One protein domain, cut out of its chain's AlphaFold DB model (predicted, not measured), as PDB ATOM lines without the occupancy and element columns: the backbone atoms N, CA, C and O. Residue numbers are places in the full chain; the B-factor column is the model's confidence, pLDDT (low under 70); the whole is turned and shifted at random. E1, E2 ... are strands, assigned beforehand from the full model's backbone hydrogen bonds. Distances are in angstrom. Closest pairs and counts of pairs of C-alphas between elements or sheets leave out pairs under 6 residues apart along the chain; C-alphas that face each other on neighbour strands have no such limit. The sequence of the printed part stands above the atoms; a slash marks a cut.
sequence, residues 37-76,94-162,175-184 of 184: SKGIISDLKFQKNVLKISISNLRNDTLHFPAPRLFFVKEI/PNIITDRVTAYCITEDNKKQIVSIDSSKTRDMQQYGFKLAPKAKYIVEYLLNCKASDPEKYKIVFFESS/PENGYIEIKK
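What this domain is: This is residues 37 to 76, 94 to 162 and 175 to 184 of the 184 residues of an uncharacterized protein of Chryseobacterium bernardetii (UniProt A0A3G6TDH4). The domain is a loose, partial sandwich: one strongly twisted five-stranded sheet, E1 E2 E8 E5 E6, makes a wall, and over one of its faces lie a smaller sheet, E4 E9 E10, and, towards one end, the two-stranded pair E3 E7. The sheets are only partly face to face, the smaller one being towards the E1 and E2 side, and the other face of the wall is bare. The printed part has 119 residues with ten named strands, E1 to E10 in order, and no named helix; its class is all strand, and all three sheets are antiparallel. The whole is compact, with a radius of gyration of the C-alphas of 14.9 A, yet elongated, spanning 46 by 27 by 25 A.

How they stand to each other: E1, residues 40 to 47, forms an antiparallel hairpin with E2, residues 50 to 57, with N 43 and O 54 2.9 A apart. E2 is also the antiparallel neighbour of E8, residues 137 to 144, with N 53 and O 140 2.9 A apart. E8 is in turn the antiparallel neighbour of E5, residues 98 to 106, with N 104 and O 139 2.9 A apart. E5 forms a hairpin with E6, residues 112 to 118, with N 103 and O 116 2.9 A apart. E1 and E6 are the edge strands. E3, residues 63 to 66, is antiparallel to E7, residues 129 to 132, with N 65 and O 130 3.0 A apart. The closest C-alphas of E2 and E3 are those of Asn 57 and Leu 63, 6.9 A apart. E9, residues 153 to 158, is the inner strand of the smaller sheet, which is strongly twisted; N 71 and O 157 are 2.8 A apart towards E4, residues 70 to 74, and N 154 and O 180 are 2.8 A apart towards E10, residues 178 to 183. E1 and E10 are apart, but only just, at 8.5 A.

Where its parts are: E1 begins at C-alpha 40, (40.458, -43.369, -32.247), and is 22.7 A long. E2 is 22.3 A, E5 22.8 A, E6 17.2 A and E8 22.1 A long. E9 is 16.4 A long. E10 is 16.7 A long and ends at C-alpha 183, (32.573, -9.883, -31.681).

The domain as a whole: The C-alphas of Asn 60 and Lys 184 are the two farthest apart, 46.9 A. Residues 77 to 93 are not printed, with 10.7 A between C-alphas 76 and 94; residues 163 to 174 are not printed either, with 20.0 A between C-alphas 162 and 175. Of the links printed whole, E6 to E7 and E8 to E9 are short and the others tight. The mean pLDDT of the printed part is 89.9; residues 75 to 76, 94 and 120 to 125 are under 70.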
ATOM      1  N   SER A  37      36.280 -43.366 -29.962       96.12
ATOM      2  CA  SER A  37      35.579 -44.501 -30.553       96.12
ATOM      3  C   SER A  37      36.570 -45.504 -31.129       96.12
ATOM      4  O   SER A  37      37.397 -45.144 -31.959       96.12
ATOM      5  N   LYS A  38      36.486 -46.770 -30.695       94.31
ATOM      6  CA  LYS A  38      37.318 -47.883 -31.195       94.31
ATOM      7  C   LYS A  38      38.833 -47.587 -31.196       94.31
ATOM      8  O   LYS A  38      39.531 -47.932 -32.142       94.31
ATOM      9  N   GLY A  39      39.344 -46.910 -30.165       95.69
ATOM     10  CA  GLY A  39      40.767 -46.549 -30.089       95.69
ATOM     11  C   GLY A  39      41.176 -45.379 -30.993       95.69
ATOM     12  O   GLY A  39      42.363 -45.150 -31.193       95.69
ATOM     13  N   ILE A  40      40.219 -44.621 -31.528       97.75
ATOM     14  CA  ILE A  40      40.458 -43.369 -32.247       97.75
ATOM     15  C   ILE A  40      39.958 -42.227 -31.369       97.75
ATOM     16  O   ILE A  40      38.791 -42.216 -30.969       97.75
ATOM     17  N   ILE A  41      40.831 -41.262 -31.080       98.12
ATOM     18  CA  ILE A  41      40.476 -40.054 -30.329       98.12
ATOM     19  C   ILE A  41      40.447 -38.873 -31.283       98.12
ATOM     20  O   ILE A  41      41.470 -38.559 -31.885       98.12
ATOM     21  N   SER A  42      39.311 -38.190 -31.376       97.69
ATOM     22  CA  SER A  42      39.207 -36.899 -32.047       97.69
ATOM     23  C   SER A  42      38.990 -35.777 -31.032       97.69
ATOM     24  O   SER A  42      38.232 -35.930 -30.073       97.69
ATOM     25  N   ASP A  43      39.660 -34.643 -31.220       96.81
ATOM     26  CA  ASP A  43      39.514 -33.463 -30.368       96.81
ATOM     27  C   ASP A  43      39.387 -32.175 -31.179       96.81
ATOM     28  O   ASP A  43      39.993 -32.031 -32.240       96.81
ATOM     29  N   LEU A  44      38.597 -31.240 -30.650       97.06
ATOM     30  CA  LEU A  44      38.439 -29.885 -31.162       97.06
ATOM     31  C   LEU A  44      38.844 -28.904 -30.065       97.06
ATOM     32  O   LEU A  44      38.260 -28.892 -28.984       97.06
ATOM     33  N   LYS A  45      39.862 -28.090 -30.328       96.19
ATOM     34  CA  LYS A  45      40.397 -27.120 -29.368       96.19
ATOM     35  C   LYS A  45      40.528 -25.761 -30.020       96.19
ATOM     36  O   LYS A  45      40.868 -25.672 -31.194       96.19
ATOM     37  N   PHE A  46      40.330 -24.715 -29.237       96.06
ATOM     38  CA  PHE A  46      40.533 -23.347 -29.675       96.06
ATOM     39  C   PHE A  46      41.517 -22.653 -28.742       96.06
ATOM     40  O   PHE A  46      41.404 -22.757 -27.522       96.06
ATOM     41  N   GLN A  47      42.510 -21.982 -29.315       94.56
ATOM     42  CA  GLN A  47      43.472 -21.200 -28.551       94.56
ATOM     43  C   GLN A  47      43.876 -19.967 -29.352       94.56
ATOM     44  O   GLN A  47      44.327 -20.086 -30.492       94.56
ATOM     45  N   LYS A  48      43.762 -18.789 -28.728       89.81
ATOM     46  CA  LYS A  48      43.971 -17.482 -29.370       89.81
ATOM     47  C   LYS A  48      43.019 -17.306 -30.559       89.81
ATOM     48  O   LYS A  48      41.873 -16.946 -30.360       89.81
ATOM     49  N   ASN A  49      43.480 -17.587 -31.770       92.88
ATOM     50  CA  ASN A  49      42.697 -17.544 -33.002       92.88
ATOM     51  C   ASN A  49      42.872 -18.813 -33.852       92.88
ATOM     52  O   ASN A  49      42.574 -18.803 -35.043       92.88
ATOM     53  N   VAL A  50      43.387 -19.894 -33.265       96.06
ATOM     54  CA  VAL A  50      43.607 -21.167 -33.954       96.06
ATOM     55  C   VAL A  50      42.574 -22.178 -33.483       96.06
ATOM     56  O   VAL A  50      42.583 -22.590 -32.321       96.06
ATOM     57  N   LEU A  51      41.711 -22.606 -34.403       96.06
ATOM     58  CA  LEU A  51      40.839 -23.757 -34.209       96.06
ATOM     59  C   LEU A  51      41.569 -25.012 -34.686       96.06
ATOM     60  O   LEU A  51      41.920 -25.138 -35.856       96.06
ATOM     61  N   LYS A  52      41.812 -25.943 -33.771       96.81
ATOM     62  CA  LYS A  52      42.573 -27.164 -34.008       96.81
ATOM     63  C   LYS A  52      41.675 -28.383 -33.907       96.81
ATOM     64  O   LYS A  52      41.093 -28.630 -32.855       96.81
ATOM     65  N   ILE A  53      41.650 -29.176 -34.969       96.69
ATOM     66  CA  ILE A  53      41.092 -30.527 -34.978       96.69
ATOM     67  C   ILE A  53      42.263 -31.487 -34.889       96.69
ATOM     68  O   ILE A  53      43.228 -31.346 -35.643       96.69
ATOM     69  N   SER A  54      42.181 -32.497 -34.036       97.75
ATOM     70  CA  SER A  54      43.106 -33.611 -34.151       97.75
ATOM     71  C   SER A  54      42.456 -34.972 -34.042       97.75
ATOM     72  O   SER A  54      41.352 -35.107 -33.535       97.75
ATOM     73  N   ILE A  55      43.133 -35.963 -34.619       98.31
ATOM     74  CA  ILE A  55      42.731 -37.363 -34.710       98.31
ATOM     75  C   ILE A  55      43.951 -38.180 -34.301       98.31
ATOM     76  O   ILE A  55      44.996 -38.099 -34.940       98.31
ATOM     77  N   SER A  56      43.837 -38.942 -33.226       98.19
ATOM     78  CA  SER A  56      44.903 -39.789 -32.691       98.19
ATOM     79  C   SER A  56      44.512 -41.245 -32.890       98.19
ATOM     80  O   SER A  56      43.412 -41.643 -32.504       98.19
ATOM     81  N   ASN A  57      45.403 -42.028 -33.491       97.94
ATOM     82  CA  ASN A  57      45.206 -43.455 -33.689       97.94
ATOM     83  C   ASN A  57      45.878 -44.220 -32.545       97.94
ATOM     84  O   ASN A  57      47.089 -44.378 -32.556       97.94
ATOM     85  N   LEU A  58      45.118 -44.691 -31.557       96.56
ATOM     86  CA  LEU A  58      45.653 -45.510 -30.459       96.56
ATOM     87  C   LEU A  58      45.626 -47.013 -30.771       96.56
ATOM     88  O   LEU A  58      45.935 -47.825 -29.901       96.56
ATOM     89  N   ARG A  59      45.216 -47.394 -31.985       95.56
ATOM     90  CA  ARG A  59      45.198 -48.786 -32.439       95.56
ATOM     91  C   ARG A  59      46.592 -49.211 -32.913       95.56
ATOM     92  O   ARG A  59      47.482 -48.382 -33.106       95.56
ATOM     93  N   ASN A  60      46.744 -50.513 -33.143       96.12
ATOM     94  CA  ASN A  60      47.974 -51.119 -33.664       96.12
ATOM     95  C   ASN A  60      47.993 -51.246 -35.199       96.12
ATOM     96  O   ASN A  60      48.963 -51.749 -35.758       96.12
ATOM     97  N   ASP A  61      46.943 -50.801 -35.889       96.19
ATOM     98  CA  ASP A  61      46.817 -50.826 -37.345       96.19
ATOM     99  C   ASP A  61      46.766 -49.413 -37.950       96.19
ATOM    100  O   ASP A  61      46.584 -48.413 -37.256       96.19
ATOM    101  N   THR A  62      46.975 -49.320 -39.267       96.88
ATOM    102  CA  THR A  62      46.930 -48.040 -39.993       96.88
ATOM    103  C   THR A  62      45.487 -47.627 -40.258       96.88
ATOM    104  O   THR A  62      44.727 -48.355 -40.895       96.88
ATOM    105  N   LEU A  63      45.139 -46.413 -39.844       96.50
ATOM    106  CA  LEU A  63      43.828 -45.826 -40.068       96.50
ATOM    107  C   LEU A  63      43.773 -45.137 -41.434       96.50
ATOM    108  O   LEU A  63      44.586 -44.263 -41.731       96.50
ATOM    109  N   HIS A  64      42.774 -45.479 -42.237       96.56
ATOM    110  CA  HIS A  64      42.448 -44.781 -43.478       96.56
ATOM    111  C   HIS A  64      41.176 -43.970 -43.249       96.56
ATOM    112  O   HIS A  64      40.163 -44.537 -42.851       96.56
ATOM    113  N   PHE A  65      41.200 -42.658 -43.472       95.38
ATOM    114  CA  PHE A  65      40.030 -41.812 -43.215       95.38
ATOM    115  C   PHE A  65      39.999 -40.565 -44.107       95.38
ATOM    116  O   PHE A  65      41.044 -40.129 -44.595       95.38
ATOM    117  N   PRO A  66      38.819 -39.965 -44.328       93.38
ATOM    118  CA  PRO A  66      38.714 -38.660 -44.968       93.38
ATOM    119  C   PRO A  66      39.211 -37.548 -44.037       93.38
ATOM    120  O   PRO A  66      38.698 -37.381 -42.929       93.38
ATOM    121  N   ALA A  67      40.187 -36.759 -44.488       92.56
ATOM    122  CA  ALA A  67      40.761 -35.667 -43.710       92.56
ATOM    123  C   ALA A  67      39.665 -34.684 -43.233       92.56
ATOM    124  O   ALA A  67      38.834 -34.261 -44.040       92.56
ATOM    125  N   PRO A  68      39.617 -34.305 -41.944       91.19
ATOM    126  CA  PRO A  68      38.588 -33.421 -41.416       91.19
ATOM    127  C   PRO A  68      38.586 -32.074 -42.128       91.19
ATOM    128  O   PRO A  68      39.624 -31.434 -42.305       91.19
ATOM    129  N   ARG A  69      37.382 -31.621 -42.460       87.69
ATOM    130  CA  ARG A  69      37.127 -30.312 -43.043       87.69
ATOM    131  C   ARG A  69      35.944 -29.675 -42.330       87.69
ATOM    132  O   ARG A  69      34.948 -30.356 -42.097       87.69
ATOM    133  N   LEU A  70      36.051 -28.389 -42.012       87.00
ATOM    134  CA  LEU A  70      34.995 -27.643 -41.334       87.00
ATOM    135  C   LEU A  70      34.212 -26.729 -42.270       87.00
ATOM    136  O   LEU A  70      34.749 -26.155 -43.218       87.00
ATOM    137  N   PHE A  71      32.947 -26.553 -41.915       85.88
ATOM    138  CA  PHE A  71      32.097 -25.454 -42.323       85.88
ATOM    139  C   PHE A  71      31.652 -24.666 -41.097       85.88
ATOM    140  O   PHE A  71      31.412 -25.225 -40.027       85.88
ATOM    141  N   PHE A  72      31.514 -23.363 -41.298       87.00
ATOM    142  CA  PHE A  72      30.933 -22.443 -40.336       87.00
ATOM    143  C   PHE A  72      29.571 -22.042 -40.876       87.00
ATOM    144  O   PHE A  72      29.476 -21.402 -41.922       87.00
ATOM    145  N   VAL A  73      28.518 -22.501 -40.212       84.69
ATOM    146  CA  VAL A  73      27.139 -22.298 -40.648       84.69
ATOM    147  C   VAL A  73      26.494 -21.314 -39.691       84.69
ATOM    148  O   VAL A  73      26.482 -21.554 -38.486       84.69
ATOM    149  N   LYS A  74      25.956 -20.212 -40.214       80.50
ATOM    150  CA  LYS A  74      25.162 -19.291 -39.402       80.50
ATOM    151  C   LYS A  74      23.973 -20.041 -38.814       80.50
ATOM    152  O   LYS A  74      23.225 -20.694 -39.546       80.50
ATOM    153  N   GLU A  75      23.769 -19.916 -37.512       66.12
ATOM    154  CA  GLU A  75      22.518 -20.348 -36.906       66.12
ATOM    155  C   GLU A  75      21.438 -19.315 -37.255       66.12
ATOM    156  O   GLU A  75      21.373 -18.229 -36.684       66.12
ATOM    157  N   ILE A  76      20.624 -19.612 -38.273       59.16
ATOM    158  CA  ILE A  76      19.462 -18.784 -38.597       59.16
ATOM    159  C   ILE A  76      18.401 -19.102 -37.546       59.16
ATOM    160  O   ILE A  76      17.719 -20.124 -37.629       59.16
ATOM    161  N   PRO A  94      27.180 -15.305 -44.345       60.59
ATOM    162  CA  PRO A  94      28.169 -14.772 -43.421       60.59
ATOM    163  C   PRO A  94      29.361 -15.713 -43.344       60.59
ATOM    164  O   PRO A  94      29.214 -16.939 -43.454       60.59
ATOM    165  N   ASN A  95      30.555 -15.141 -43.274       79.25
ATOM    166  CA  ASN A  95      31.783 -15.867 -43.534       79.25
ATOM    167  C   ASN A  95      32.774 -15.715 -42.380       79.25
ATOM    168  O   ASN A  95      33.218 -14.615 -42.052       79.25
ATOM    169  N   ILE A  96      33.203 -16.851 -41.828       86.56
ATOM    170  CA  ILE A  96      34.452 -16.919 -41.072       86.56
ATOM    171  C   ILE A  96      35.600 -17.014 -42.077       86.56
ATOM    172  O   ILE A  96      35.690 -17.961 -42.861       86.56
ATOM    173  N   ILE A  97      36.497 -16.032 -42.037       88.56
ATOM    174  CA  ILE A  97      37.708 -16.006 -42.853       88.56
ATOM    175  C   ILE A  97      38.817 -16.765 -42.132       88.56
ATOM    176  O   ILE A  97      39.106 -16.527 -40.960       88.56
ATOM    177  N   THR A  98      39.469 -17.661 -42.865       89.19
ATOM    178  CA  THR A  98      40.680 -18.363 -42.433       89.19
ATOM    179  C   THR A  98      41.855 -17.838 -43.247       89.19
ATOM    180  O   THR A  98      41.798 -17.811 -44.474       89.19
ATOM    181  N   ASP A  99      42.911 -17.372 -42.581       89.25
ATOM    182  CA  ASP A  99      44.126 -16.903 -43.264       89.25
ATOM    183  C   ASP A  99      45.002 -18.074 -43.713       89.25
ATOM    184  O   ASP A  99      45.757 -17.984 -44.682       89.25
ATOM    185  N   ARG A 100      44.940 -19.175 -42.960       90.94
ATOM    186  CA  ARG A 100      45.728 -20.369 -43.223       90.94
ATOM    187  C   ARG A 100      45.077 -21.593 -42.603       90.94
ATOM    188  O   ARG A 100      44.672 -21.558 -41.442       90.94
ATOM    189  N   VAL A 101      45.077 -22.687 -43.345       91.56
ATOM    190  CA  VAL A 101      44.795 -24.031 -42.857       91.56
ATOM    191  C   VAL A 101      46.071 -24.852 -42.990       91.56
ATOM    192  O   VAL A 101      46.666 -24.932 -44.060       91.56
ATOM    193  N   THR A 102      46.556 -25.421 -41.893       93.44
ATOM    194  CA  THR A 102      47.764 -26.256 -41.893       93.44
ATOM    195  C   THR A 102      47.414 -27.646 -41.408       93.44
ATOM    196  O   THR A 102      46.932 -27.801 -40.290       93.44
ATOM    197  N   ALA A 103      47.677 -28.654 -42.234       95.12
ATOM    198  CA  ALA A 103      47.545 -30.052 -41.865       95.12
ATOM    199  C   ALA A 103      48.923 -30.679 -41.669       95.12
ATOM    200  O   ALA A 103      49.844 -30.470 -42.462       95.12
ATOM    201  N   TYR A 104      49.074 -31.467 -40.615       96.50
ATOM    202  CA  TYR A 104      50.313 -32.170 -40.319       96.50
ATOM    203  C   TYR A 104      50.047 -33.427 -39.501       96.50
ATOM    204  O   TYR A 104      49.024 -33.539 -38.826       96.50
ATOM    205  N   CYS A 105      50.983 -34.368 -39.528       97.12
ATOM    206  CA  CYS A 105      50.979 -35.498 -38.614       97.12
ATOM    207  C   CYS A 105      52.155 -35.420 -37.636       97.12
ATOM    208  O   CYS A 105      53.188 -34.811 -37.911       97.12
ATOM    209  N   ILE A 106      51.960 -36.004 -36.463       96.88
ATOM    210  CA  ILE A 106      52.984 -36.275 -35.465       96.88
ATOM    211  C   ILE A 106      53.113 -37.795 -35.420       96.88
ATOM    212  O   ILE A 106      52.124 -38.485 -35.160       96.88
ATOM    213  N   THR A 107      54.294 -38.313 -35.738       93.00
ATOM    214  CA  THR A 107      54.573 -39.758 -35.703       93.00
ATOM    215  C   THR A 107      54.693 -40.266 -34.264       93.00
ATOM    216  O   THR A 107      54.756 -39.466 -33.331       93.00
ATOM    217  N   GLU A 108      54.768 -41.588 -34.078       89.75
ATOM    218  CA  GLU A 108      55.036 -42.197 -32.762       89.75
ATOM    219  C   GLU A 108      56.320 -41.635 -32.119       89.75
ATOM    220  O   GLU A 108      56.326 -41.308 -30.936       89.75
ATOM    221  N   ASP A 109      57.361 -41.382 -32.922       92.94
ATOM    222  CA  ASP A 109      58.621 -40.749 -32.488       92.94
ATOM    223  C   ASP A 109      58.513 -39.228 -32.228       92.94
ATOM    224  O   ASP A 109      59.524 -38.526 -32.180       92.94
ATOM    225  N   ASN A 110      57.300 -38.677 -32.136       92.56
ATOM    226  CA  ASN A 110      57.014 -37.246 -31.981       92.56
ATOM    227  C   ASN A 110      57.566 -36.337 -33.096       92.56
ATOM    228  O   ASN A 110      57.689 -35.121 -32.913       92.56
ATOM    229  N   LYS A 111      57.858 -36.876 -34.287       95.81
ATOM    230  CA  LYS A 111      58.294 -36.059 -35.427       95.81
ATOM    231  C   LYS A 111      57.087 -35.433 -36.113       95.81
ATOM    232  O   LYS A 111      56.176 -36.136 -36.550       95.81
ATOM    233  N   LYS A 112      57.100 -34.105 -36.239       96.50
ATOM    234  CA  LYS A 112      56.097 -33.346 -36.994       96.50
ATOM    235  C   LYS A 112      56.413 -33.405 -38.489       96.50
ATOM    236  O   LYS A 112      57.503 -33.017 -38.897       96.50
ATOM    237  N   GLN A 113      55.448 -33.822 -39.299       95.88
ATOM    238  CA  GLN A 113      55.531 -33.823 -40.758       95.88
ATOM    239  C   GLN A 113      54.363 -33.020 -41.328       95.88
ATOM    240  O   GLN A 113      53.201 -33.327 -41.063       95.88
ATOM    241  N   ILE A 114      54.667 -31.965 -42.083       94.69
ATOM    242  CA  ILE A 114      53.641 -31.146 -42.734       94.69
ATOM    243  C   ILE A 114      53.046 -31.935 -43.899       94.69
ATOM    244  O   ILE A 114      53.777 -32.423 -44.754       94.69
ATOM    245  N   VAL A 115      51.718 -32.048 -43.916       92.12
ATOM    246  CA  VAL A 115      50.957 -32.728 -44.972       92.12
ATOM    247  C   VAL A 115      50.498 -31.714 -46.011       92.12
ATOM    248  O   VAL A 115      50.662 -31.935 -47.206       92.12
ATOM    249  N   SER A 116      49.943 -30.587 -45.564       90.19
ATOM    250  CA  SER A 116      49.543 -29.499 -46.451       90.19
ATOM    251  C   SER A 116      49.511 -28.153 -45.733       90.19
ATOM    252  O   SER A 116      49.337 -28.064 -44.514       90.19
ATOM    253  N   ILE A 117      49.669 -27.092 -46.519       89.44
ATOM    254  CA  ILE A 117      49.434 -25.713 -46.104       89.44
ATOM    255  C   ILE A 117      48.564 -25.087 -47.184       89.44
ATOM    256  O   ILE A 117      48.952 -25.059 -48.348       89.44
ATOM    257  N   ASP A 118      47.406 -24.585 -46.784       85.00
ATOM    258  CA  ASP A 118      46.503 -23.839 -47.644       85.00
ATOM    259  C   ASP A 118      46.338 -22.428 -47.078       85.00
ATOM    260  O   ASP A 118      45.898 -22.244 -45.946       85.00
ATOM    261  N   SER A 119      46.746 -21.428 -47.850       79.62
ATOM    262  CA  SER A 119      46.537 -20.003 -47.555       79.62
ATOM    263  C   SER A 119      45.621 -19.344 -48.580       79.62
ATOM    264  O   SER A 119      45.446 -18.124 -48.583       79.62
ATOM    265  N   SER A 120      45.048 -20.143 -49.476       66.12
ATOM    266  CA  SER A 120      44.033 -19.665 -50.381       66.12
ATOM    267  C   SER A 120      42.791 -19.365 -49.539       66.12
ATOM    268  O   SER A 120      42.268 -20.210 -48.819       66.12
ATOM    269  N   LYS A 121      42.284 -18.130 -49.602       63.12
ATOM    270  CA  LYS A 121      41.003 -17.763 -48.962       63.12
ATOM    271  C   LYS A 121      39.802 -18.442 -49.648       63.12
ATOM    272  O   LYS A 121      38.651 -18.075 -49.416       63.12
ATOM    273  N   THR A 122      40.067 -19.376 -50.558       52.97
ATOM    274  CA  THR A 122      39.095 -20.060 -51.395       52.97
ATOM    275  C   THR A 122      38.559 -21.294 -50.693       52.97
ATOM    276  O   THR A 122      39.290 -22.127 -50.172       52.97
ATOM    277  N   ARG A 123      37.234 -21.433 -50.718       56.34
ATOM    278  CA  ARG A 123      36.499 -22.577 -50.174       56.34
ATOM    279  C   ARG A 123      36.595 -23.788 -51.119       56.34
ATOM    280  O   ARG A 123      35.556 -24.318 -51.496       56.34
ATOM    281  N   ASP A 124      37.786 -24.219 -51.543       53.72
ATOM    282  CA  ASP A 124      37.901 -25.403 -52.414       53.72
ATOM    283  C   ASP A 124      37.325 -26.606 -51.674       53.72
ATOM    284  O   ASP A 124      37.922 -26.995 -50.684       53.72
ATOM    285  N   MET A 125      36.177 -27.153 -52.101       60.66
ATOM    286  CA  MET A 125      35.377 -28.180 -51.407       60.66
ATOM    287  C   MET A 125      36.001 -29.586 -51.387       60.66
ATOM    288  O   MET A 125      35.417 -30.528 -50.841       60.66
ATOM    289  N   GLN A 126      37.210 -29.754 -51.916       71.25
ATOM    290  CA  GLN A 126      37.865 -31.054 -51.949       71.25
ATOM    291  C   GLN A 126      38.458 -31.446 -50.584       71.25
ATOM    292  O   GLN A 126      39.472 -30.948 -50.118       71.25
ATOM    293  N   GLN A 127      37.807 -32.393 -49.913       83.56
ATOM    294  CA  GLN A 127      38.430 -33.251 -48.889       83.56
ATOM    295  C   GLN A 127      39.439 -34.241 -49.543       83.56
ATOM    296  O   GLN A 127      39.470 -34.384 -50.765       83.56
ATOM    297  N   TYR A 128      40.274 -34.943 -48.792       88.81
ATOM    298  CA  TYR A 128      41.149 -35.984 -49.347       88.81
ATOM    299  C   TYR A 128      41.269 -37.143 -48.360       88.81
ATOM    300  O   TYR A 128      40.956 -36.988 -47.181       88.81
ATOM    301  N   GLY A 129      41.666 -38.321 -48.840       92.69
ATOM    302  CA  GLY A 129      41.910 -39.478 -47.979       92.69
ATOM    303  C   GLY A 129      43.294 -39.396 -47.340       92.69
ATOM    304  O   GLY A 129      44.259 -39.054 -48.017       92.69
ATOM    305  N   PHE A 130      43.406 -39.736 -46.059       95.69
ATOM    306  CA  PHE A 130      44.667 -39.764 -45.324       95.69
ATOM    307  C   PHE A 130      44.918 -41.144 -44.704       95.69
ATOM    308  O   PHE A 130      43.978 -41.836 -44.310       95.69
ATOM    309  N   LYS A 131      46.197 -41.532 -44.622       96.50
ATOM    310  CA  LYS A 131      46.661 -42.750 -43.943       96.50
ATOM    311  C   LYS A 131      47.433 -42.361 -42.690       96.50
ATOM    312  O   LYS A 131      48.463 -41.701 -42.790       96.50
ATOM    313  N   LEU A 132      46.958 -42.779 -41.526       97.25
ATOM    314  CA  LEU A 132      47.589 -42.489 -40.245       97.25
ATOM    315  C   LEU A 132      48.101 -43.774 -39.609       97.25
ATOM    316  O   LEU A 132      47.328 -44.675 -39.285       97.25
ATOM    317  N   ALA A 133      49.418 -43.836 -39.438       96.94
ATOM    318  CA  ALA A 133      50.100 -44.957 -38.811       96.94
ATOM    319  C   ALA A 133      49.592 -45.218 -37.372       96.94
ATOM    320  O   ALA A 133      48.993 -44.326 -36.756       96.94
ATOM    321  N   PRO A 134      49.827 -46.422 -36.823       97.19
ATOM    322  CA  PRO A 134      49.616 -46.707 -35.405       97.19
ATOM    323  C   PRO A 134      50.279 -45.656 -34.513       97.19
ATOM    324  O   PRO A 134      51.360 -45.163 -34.837       97.19
ATOM    325  N   LYS A 135      49.620 -45.291 -33.407       95.69
ATOM    326  CA  LYS A 135      50.091 -44.324 -32.390       95.69
ATOM    327  C   LYS A 135      50.437 -42.922 -32.907       95.69
ATOM    328  O   LYS A 135      50.892 -42.079 -32.137       95.69
ATOM    329  N   ALA A 136      50.192 -42.637 -34.181       97.75
ATOM    330  CA  ALA A 136      50.393 -41.324 -34.761       97.75
ATOM    331  C   ALA A 136      49.163 -40.430 -34.547       97.75
ATOM    332  O   ALA A 136      48.041 -40.883 -34.286       97.75
ATOM    333  N   LYS A 137      49.377 -39.124 -34.700       98.19
ATOM    334  CA  LYS A 137      48.348 -38.098 -34.557       98.19
ATOM    335  C   LYS A 137      48.293 -37.210 -35.791       98.19
ATOM    336  O   LYS A 137      49.292 -36.607 -36.154       98.19
ATOM    337  N   TYR A 138      47.129 -37.089 -36.414       98.19
ATOM    338  CA  TYR A 138      46.856 -36.131 -37.482       98.19
ATOM    339  C   TYR A 138      46.218 -34.866 -36.901       98.19
ATOM    340  O   TYR A 138      45.365 -34.949 -36.017       98.19
ATOM    341  N   ILE A 139      46.634 -33.694 -37.374       97.88
ATOM    342  CA  ILE A 139      46.197 -32.394 -36.867       97.88
ATOM    343  C   ILE A 139      45.898 -31.461 -38.039       97.88
ATOM    344  O   ILE A 139      46.675 -31.393 -38.986       97.88
ATOM    345  N   VAL A 140      44.798 -30.714 -37.938       96.12
ATOM    346  CA  VAL A 140      44.486 -29.580 -38.814       96.12
ATOM    347  C   VAL A 140      44.269 -28.340 -37.963       96.12
ATOM    348  O   VAL A 140      43.454 -28.349 -37.042       96.12
ATOM    349  N   GLU A 141      44.986 -27.272 -38.282       95.75
ATOM    350  CA  GLU A 141      44.893 -25.969 -37.631       95.75
ATOM    351  C   GLU A 141      44.299 -24.947 -38.597       95.75
ATOM    352  O   GLU A 141      44.843 -24.734 -39.677       95.75
ATOM    353  N   TYR A 142      43.209 -24.298 -38.192       94.00
ATOM    354  CA  TYR A 142      42.555 -23.205 -38.904       94.00
ATOM    355  C   TYR A 142      42.898 -21.898 -38.193       94.00
ATOM    356  O   TYR A 142      42.424 -21.645 -37.083       94.00
ATOM    357  N   LEU A 143      43.726 -21.069 -38.824       94.12
ATOM    358  CA  LEU A 143      44.055 -19.731 -38.350       94.12
ATOM    359  C   LEU A 143      42.929 -18.773 -38.742       94.12
ATOM    360  O   LEU A 143      42.822 -18.373 -39.902       94.12
ATOM    361  N   LEU A 144      42.078 -18.430 -37.782       92.75
ATOM    362  CA  LEU A 144      40.916 -17.575 -37.993       92.75
ATOM    363  C   LEU A 144      41.327 -16.098 -38.034       92.75
ATOM    364  O   LEU A 144      42.092 -15.619 -37.187       92.75
ATOM    365  N   ASN A 145      40.770 -15.360 -38.992       92.00
ATOM    366  CA  ASN A 145      40.952 -13.924 -39.134       92.00
ATOM    367  C   ASN A 145      39.727 -13.191 -38.585       92.00
ATOM    368  O   ASN A 145      38.764 -12.934 -39.308       92.00
ATOM    369  N   CYS A 146      39.775 -12.838 -37.300       91.62
ATOM    370  CA  CYS A 146      38.673 -12.154 -36.621       91.62
ATOM    371  C   CYS A 146      38.240 -10.882 -37.370       91.62
ATOM    372  O   CYS A 146      37.064 -10.674 -37.658       91.62
ATOM    373  N   LYS A 147      39.211 -10.043 -37.755       90.81
ATOM    374  CA  LYS A 147      38.944  -8.725 -38.347       90.81
ATOM    375  C   LYS A 147      38.268  -8.819 -39.712       90.81
ATOM    376  O   LYS A 147      37.424  -7.979 -40.018       90.81
ATOM    377  N   ALA A 148      38.625  -9.828 -40.506       89.44
ATOM    378  CA  ALA A 148      38.048 -10.060 -41.827       89.44
ATOM    379  C   ALA A 148      36.759 -10.903 -41.805       89.44
ATOM    380  O   ALA A 148      36.088 -10.971 -42.827       89.44
ATOM    381  N   SER A 149      36.423 -11.541 -40.679       89.31
ATOM    382  CA  SER A 149      35.206 -12.357 -40.528       89.31
ATOM    383  C   SER A 149      33.990 -11.505 -40.175       89.31
ATOM    384  O   SER A 149      34.149 -10.443 -39.574       89.31
ATOM    385  N   ASP A 150      32.778 -11.955 -40.491       88.69
ATOM    386  CA  ASP A 150      31.563 -11.216 -40.116       88.69
ATOM    387  C   ASP A 150      31.210 -11.431 -38.626       88.69
ATOM    388  O   ASP A 150      31.363 -12.557 -38.137       88.69
ATOM    389  N   PRO A 151      30.762 -10.383 -37.895       89.06
ATOM    390  CA  PRO A 151      30.474 -10.444 -36.460       89.06
ATOM    391  C   PRO A 151      29.164 -11.191 -36.164       89.06
ATOM    392  O   PRO A 151      28.108 -10.584 -36.005       89.06
ATOM    393  N   GLU A 152      29.225 -12.521 -36.127       89.56
ATOM    394  CA  GLU A 152      28.070 -13.392 -35.886       89.56
ATOM    395  C   GLU A 152      28.443 -14.654 -35.087       89.56
ATOM    396  O   GLU A 152      29.624 -14.956 -34.889       89.56
ATOM    397  N   LYS A 153      27.423 -15.420 -34.668       89.44
ATOM    398  CA  LYS A 153      27.566 -16.767 -34.094       89.44
ATOM    399  C   LYS A 153      27.383 -17.839 -35.175       89.44
ATOM    400  O   LYS A 153      26.365 -17.892 -35.866       89.44
ATOM    401  N   TYR A 154      28.364 -18.726 -35.283       89.69
ATOM    402  CA  TYR A 154      28.436 -19.800 -36.266       89.69
ATOM    403  C   TYR A 154      28.500 -21.154 -35.582       89.69
ATOM    404  O   TYR A 154      29.336 -21.376 -34.708       89.69
ATOM    405  N   LYS A 155      27.688 -22.095 -36.050       90.75
ATOM    406  CA  LYS A 155      27.830 -23.511 -35.731       90.75
ATOM    407  C   LYS A 155      28.971 -24.116 -36.542       90.75
ATOM    408  O   LYS A 155      29.067 -23.920 -37.755       90.75
ATOM    409  N   ILE A 156      29.812 -24.893 -35.873       90.75
ATOM    410  CA  ILE A 156      30.881 -25.673 -36.488       90.75
ATOM    411  C   ILE A 156      30.292 -27.000 -36.961       90.75
ATOM    412  O   ILE A 156      29.712 -27.755 -36.178       90.75
ATOM    413  N   VAL A 157      30.454 -27.291 -38.248       89.62
ATOM    414  CA  VAL A 157      29.963 -28.516 -38.884       89.62
ATOM    415  C   VAL A 157      31.112 -29.192 -39.616       89.62
ATOM    416  O   VAL A 157      31.890 -28.535 -40.303       89.62
ATOM    417  N   PHE A 158      31.225 -30.511 -39.492       88.19
ATOM    418  CA  PHE A 158      32.191 -31.289 -40.261       88.19
ATOM    419  C   PHE A 158      31.602 -31.636 -41.627       88.19
ATOM    420  O   PHE A 158      30.477 -32.121 -41.724       88.19
ATOM    421  N   PHE A 159      32.360 -31.386 -42.690       86.69
ATOM    422  CA  PHE A 159      31.965 -31.784 -44.034       86.69
ATOM    423  C   PHE A 159      32.054 -33.302 -44.197       86.69
ATOM    424  O   PHE A 159      33.115 -33.898 -43.981       86.69
ATOM    425  N   GLU A 160      30.958 -33.902 -44.653       84.62
ATOM    426  CA  GLU A 160      30.893 -35.307 -45.041       84.62
ATOM    427  C   GLU A 160      30.765 -35.421 -46.566       84.62
ATOM    428  O   GLU A 160      29.823 -34.908 -47.168       84.62
ATOM    429  N   SER A 161      31.724 -36.095 -47.207       84.06
ATOM    430  CA  SER A 161      31.713 -36.354 -48.650       84.06
ATOM    431  C   SER A 161      31.335 -37.806 -48.932       84.06
ATOM    432  O   SER A 161      31.973 -38.725 -48.421       84.06
ATOM    433  N   SER A 162      30.355 -38.025 -49.812       84.69
ATOM    434  CA  SER A 162      29.875 -39.368 -50.180       84.69
ATOM    435  C   SER A 162      30.932 -40.251 -50.853       84.69
ATOM    436  O   SER A 162      30.828 -41.474 -50.807       84.69
ATOM    437  N   PRO A 175      33.775 -34.210 -32.258       94.62
ATOM    438  CA  PRO A 175      33.050 -33.335 -31.342       94.62
ATOM    439  C   PRO A 175      31.893 -32.596 -32.032       94.62
ATOM    440  O   PRO A 175      32.079 -32.010 -33.098       94.62
ATOM    441  N   GLU A 176      30.712 -32.608 -31.418       89.69
ATOM    442  CA  GLU A 176      29.496 -31.980 -31.950       89.69
ATOM    443  C   GLU A 176      29.107 -30.737 -31.136       89.69
ATOM    444  O   GLU A 176      29.592 -30.528 -30.025       89.69
ATOM    445  N   ASN A 177      28.197 -29.922 -31.685       88.00
ATOM    446  CA  ASN A 177      27.653 -28.719 -31.036       88.00
ATOM    447  C   ASN A 177      28.728 -27.698 -30.622       88.00
ATOM    448  O   ASN A 177      28.644 -27.094 -29.555       88.00
ATOM    449  N   GLY A 178      29.748 -27.529 -31.468       91.88
ATOM    450  CA  GLY A 178      30.719 -26.446 -31.346       91.88
ATOM    451  C   GLY A 178      30.219 -25.165 -32.014       91.88
ATOM    452  O   GLY A 178      29.616 -25.230 -33.087       91.88
ATOM    453  N   TYR A 179      30.513 -24.015 -31.417       93.56
ATOM    454  CA  TYR A 179      30.197 -22.692 -31.944       93.56
ATOM    455  C   TYR A 179      31.417 -21.775 -31.895       93.56
ATOM    456  O   TYR A 179      32.242 -21.868 -30.987       93.56
ATOM    457  N   ILE A 180      31.501 -20.874 -32.871       92.62
ATOM    458  CA  ILE A 180      32.384 -19.709 -32.844       92.62
ATOM    459  C   ILE A 180      31.530 -18.453 -32.928       92.62
ATOM    460  O   ILE A 180      30.680 -18.352 -33.807       92.62
ATOM    461  N   GLU A 181      31.777 -17.497 -32.045       93.06
ATOM    462  CA  GLU A 181      31.161 -16.175 -32.086       93.06
ATOM    463  C   GLU A 181      32.235 -15.118 -32.346       93.06
ATOM    464  O   GLU A 181      33.257 -15.077 -31.665       93.06
ATOM    465  N   ILE A 182      32.016 -14.281 -33.360       91.75
ATOM    466  CA  ILE A 182      32.890 -13.154 -33.689       91.75
ATOM    467  C   ILE A 182      32.257 -11.878 -33.135       91.75
ATOM    468  O   ILE A 182      31.148 -11.517 -33.523       91.75
ATOM    469  N   LYS A 183      32.981 -11.171 -32.266       91.25
ATOM    470  CA  LYS A 183      32.573  -9.883 -31.681       91.25
ATOM    471  C   LYS A 183      33.517  -8.794 -32.178       91.25
ATOM    472  O   LYS A 183      34.731  -8.993 -32.189       91.25
ATOM    473  N   LYS A 184      32.959  -7.674 -32.628       86.69
ATOM    474  CA  LYS A 184      33.682  -6.488 -33.106       86.69
ATOM    475  C   LYS A 184      33.151  -5.249 -32.431       86.69
ATOM    476  O   LYS A 184      32.083  -5.339 -31.788       86.69
TER     477      LYS A 184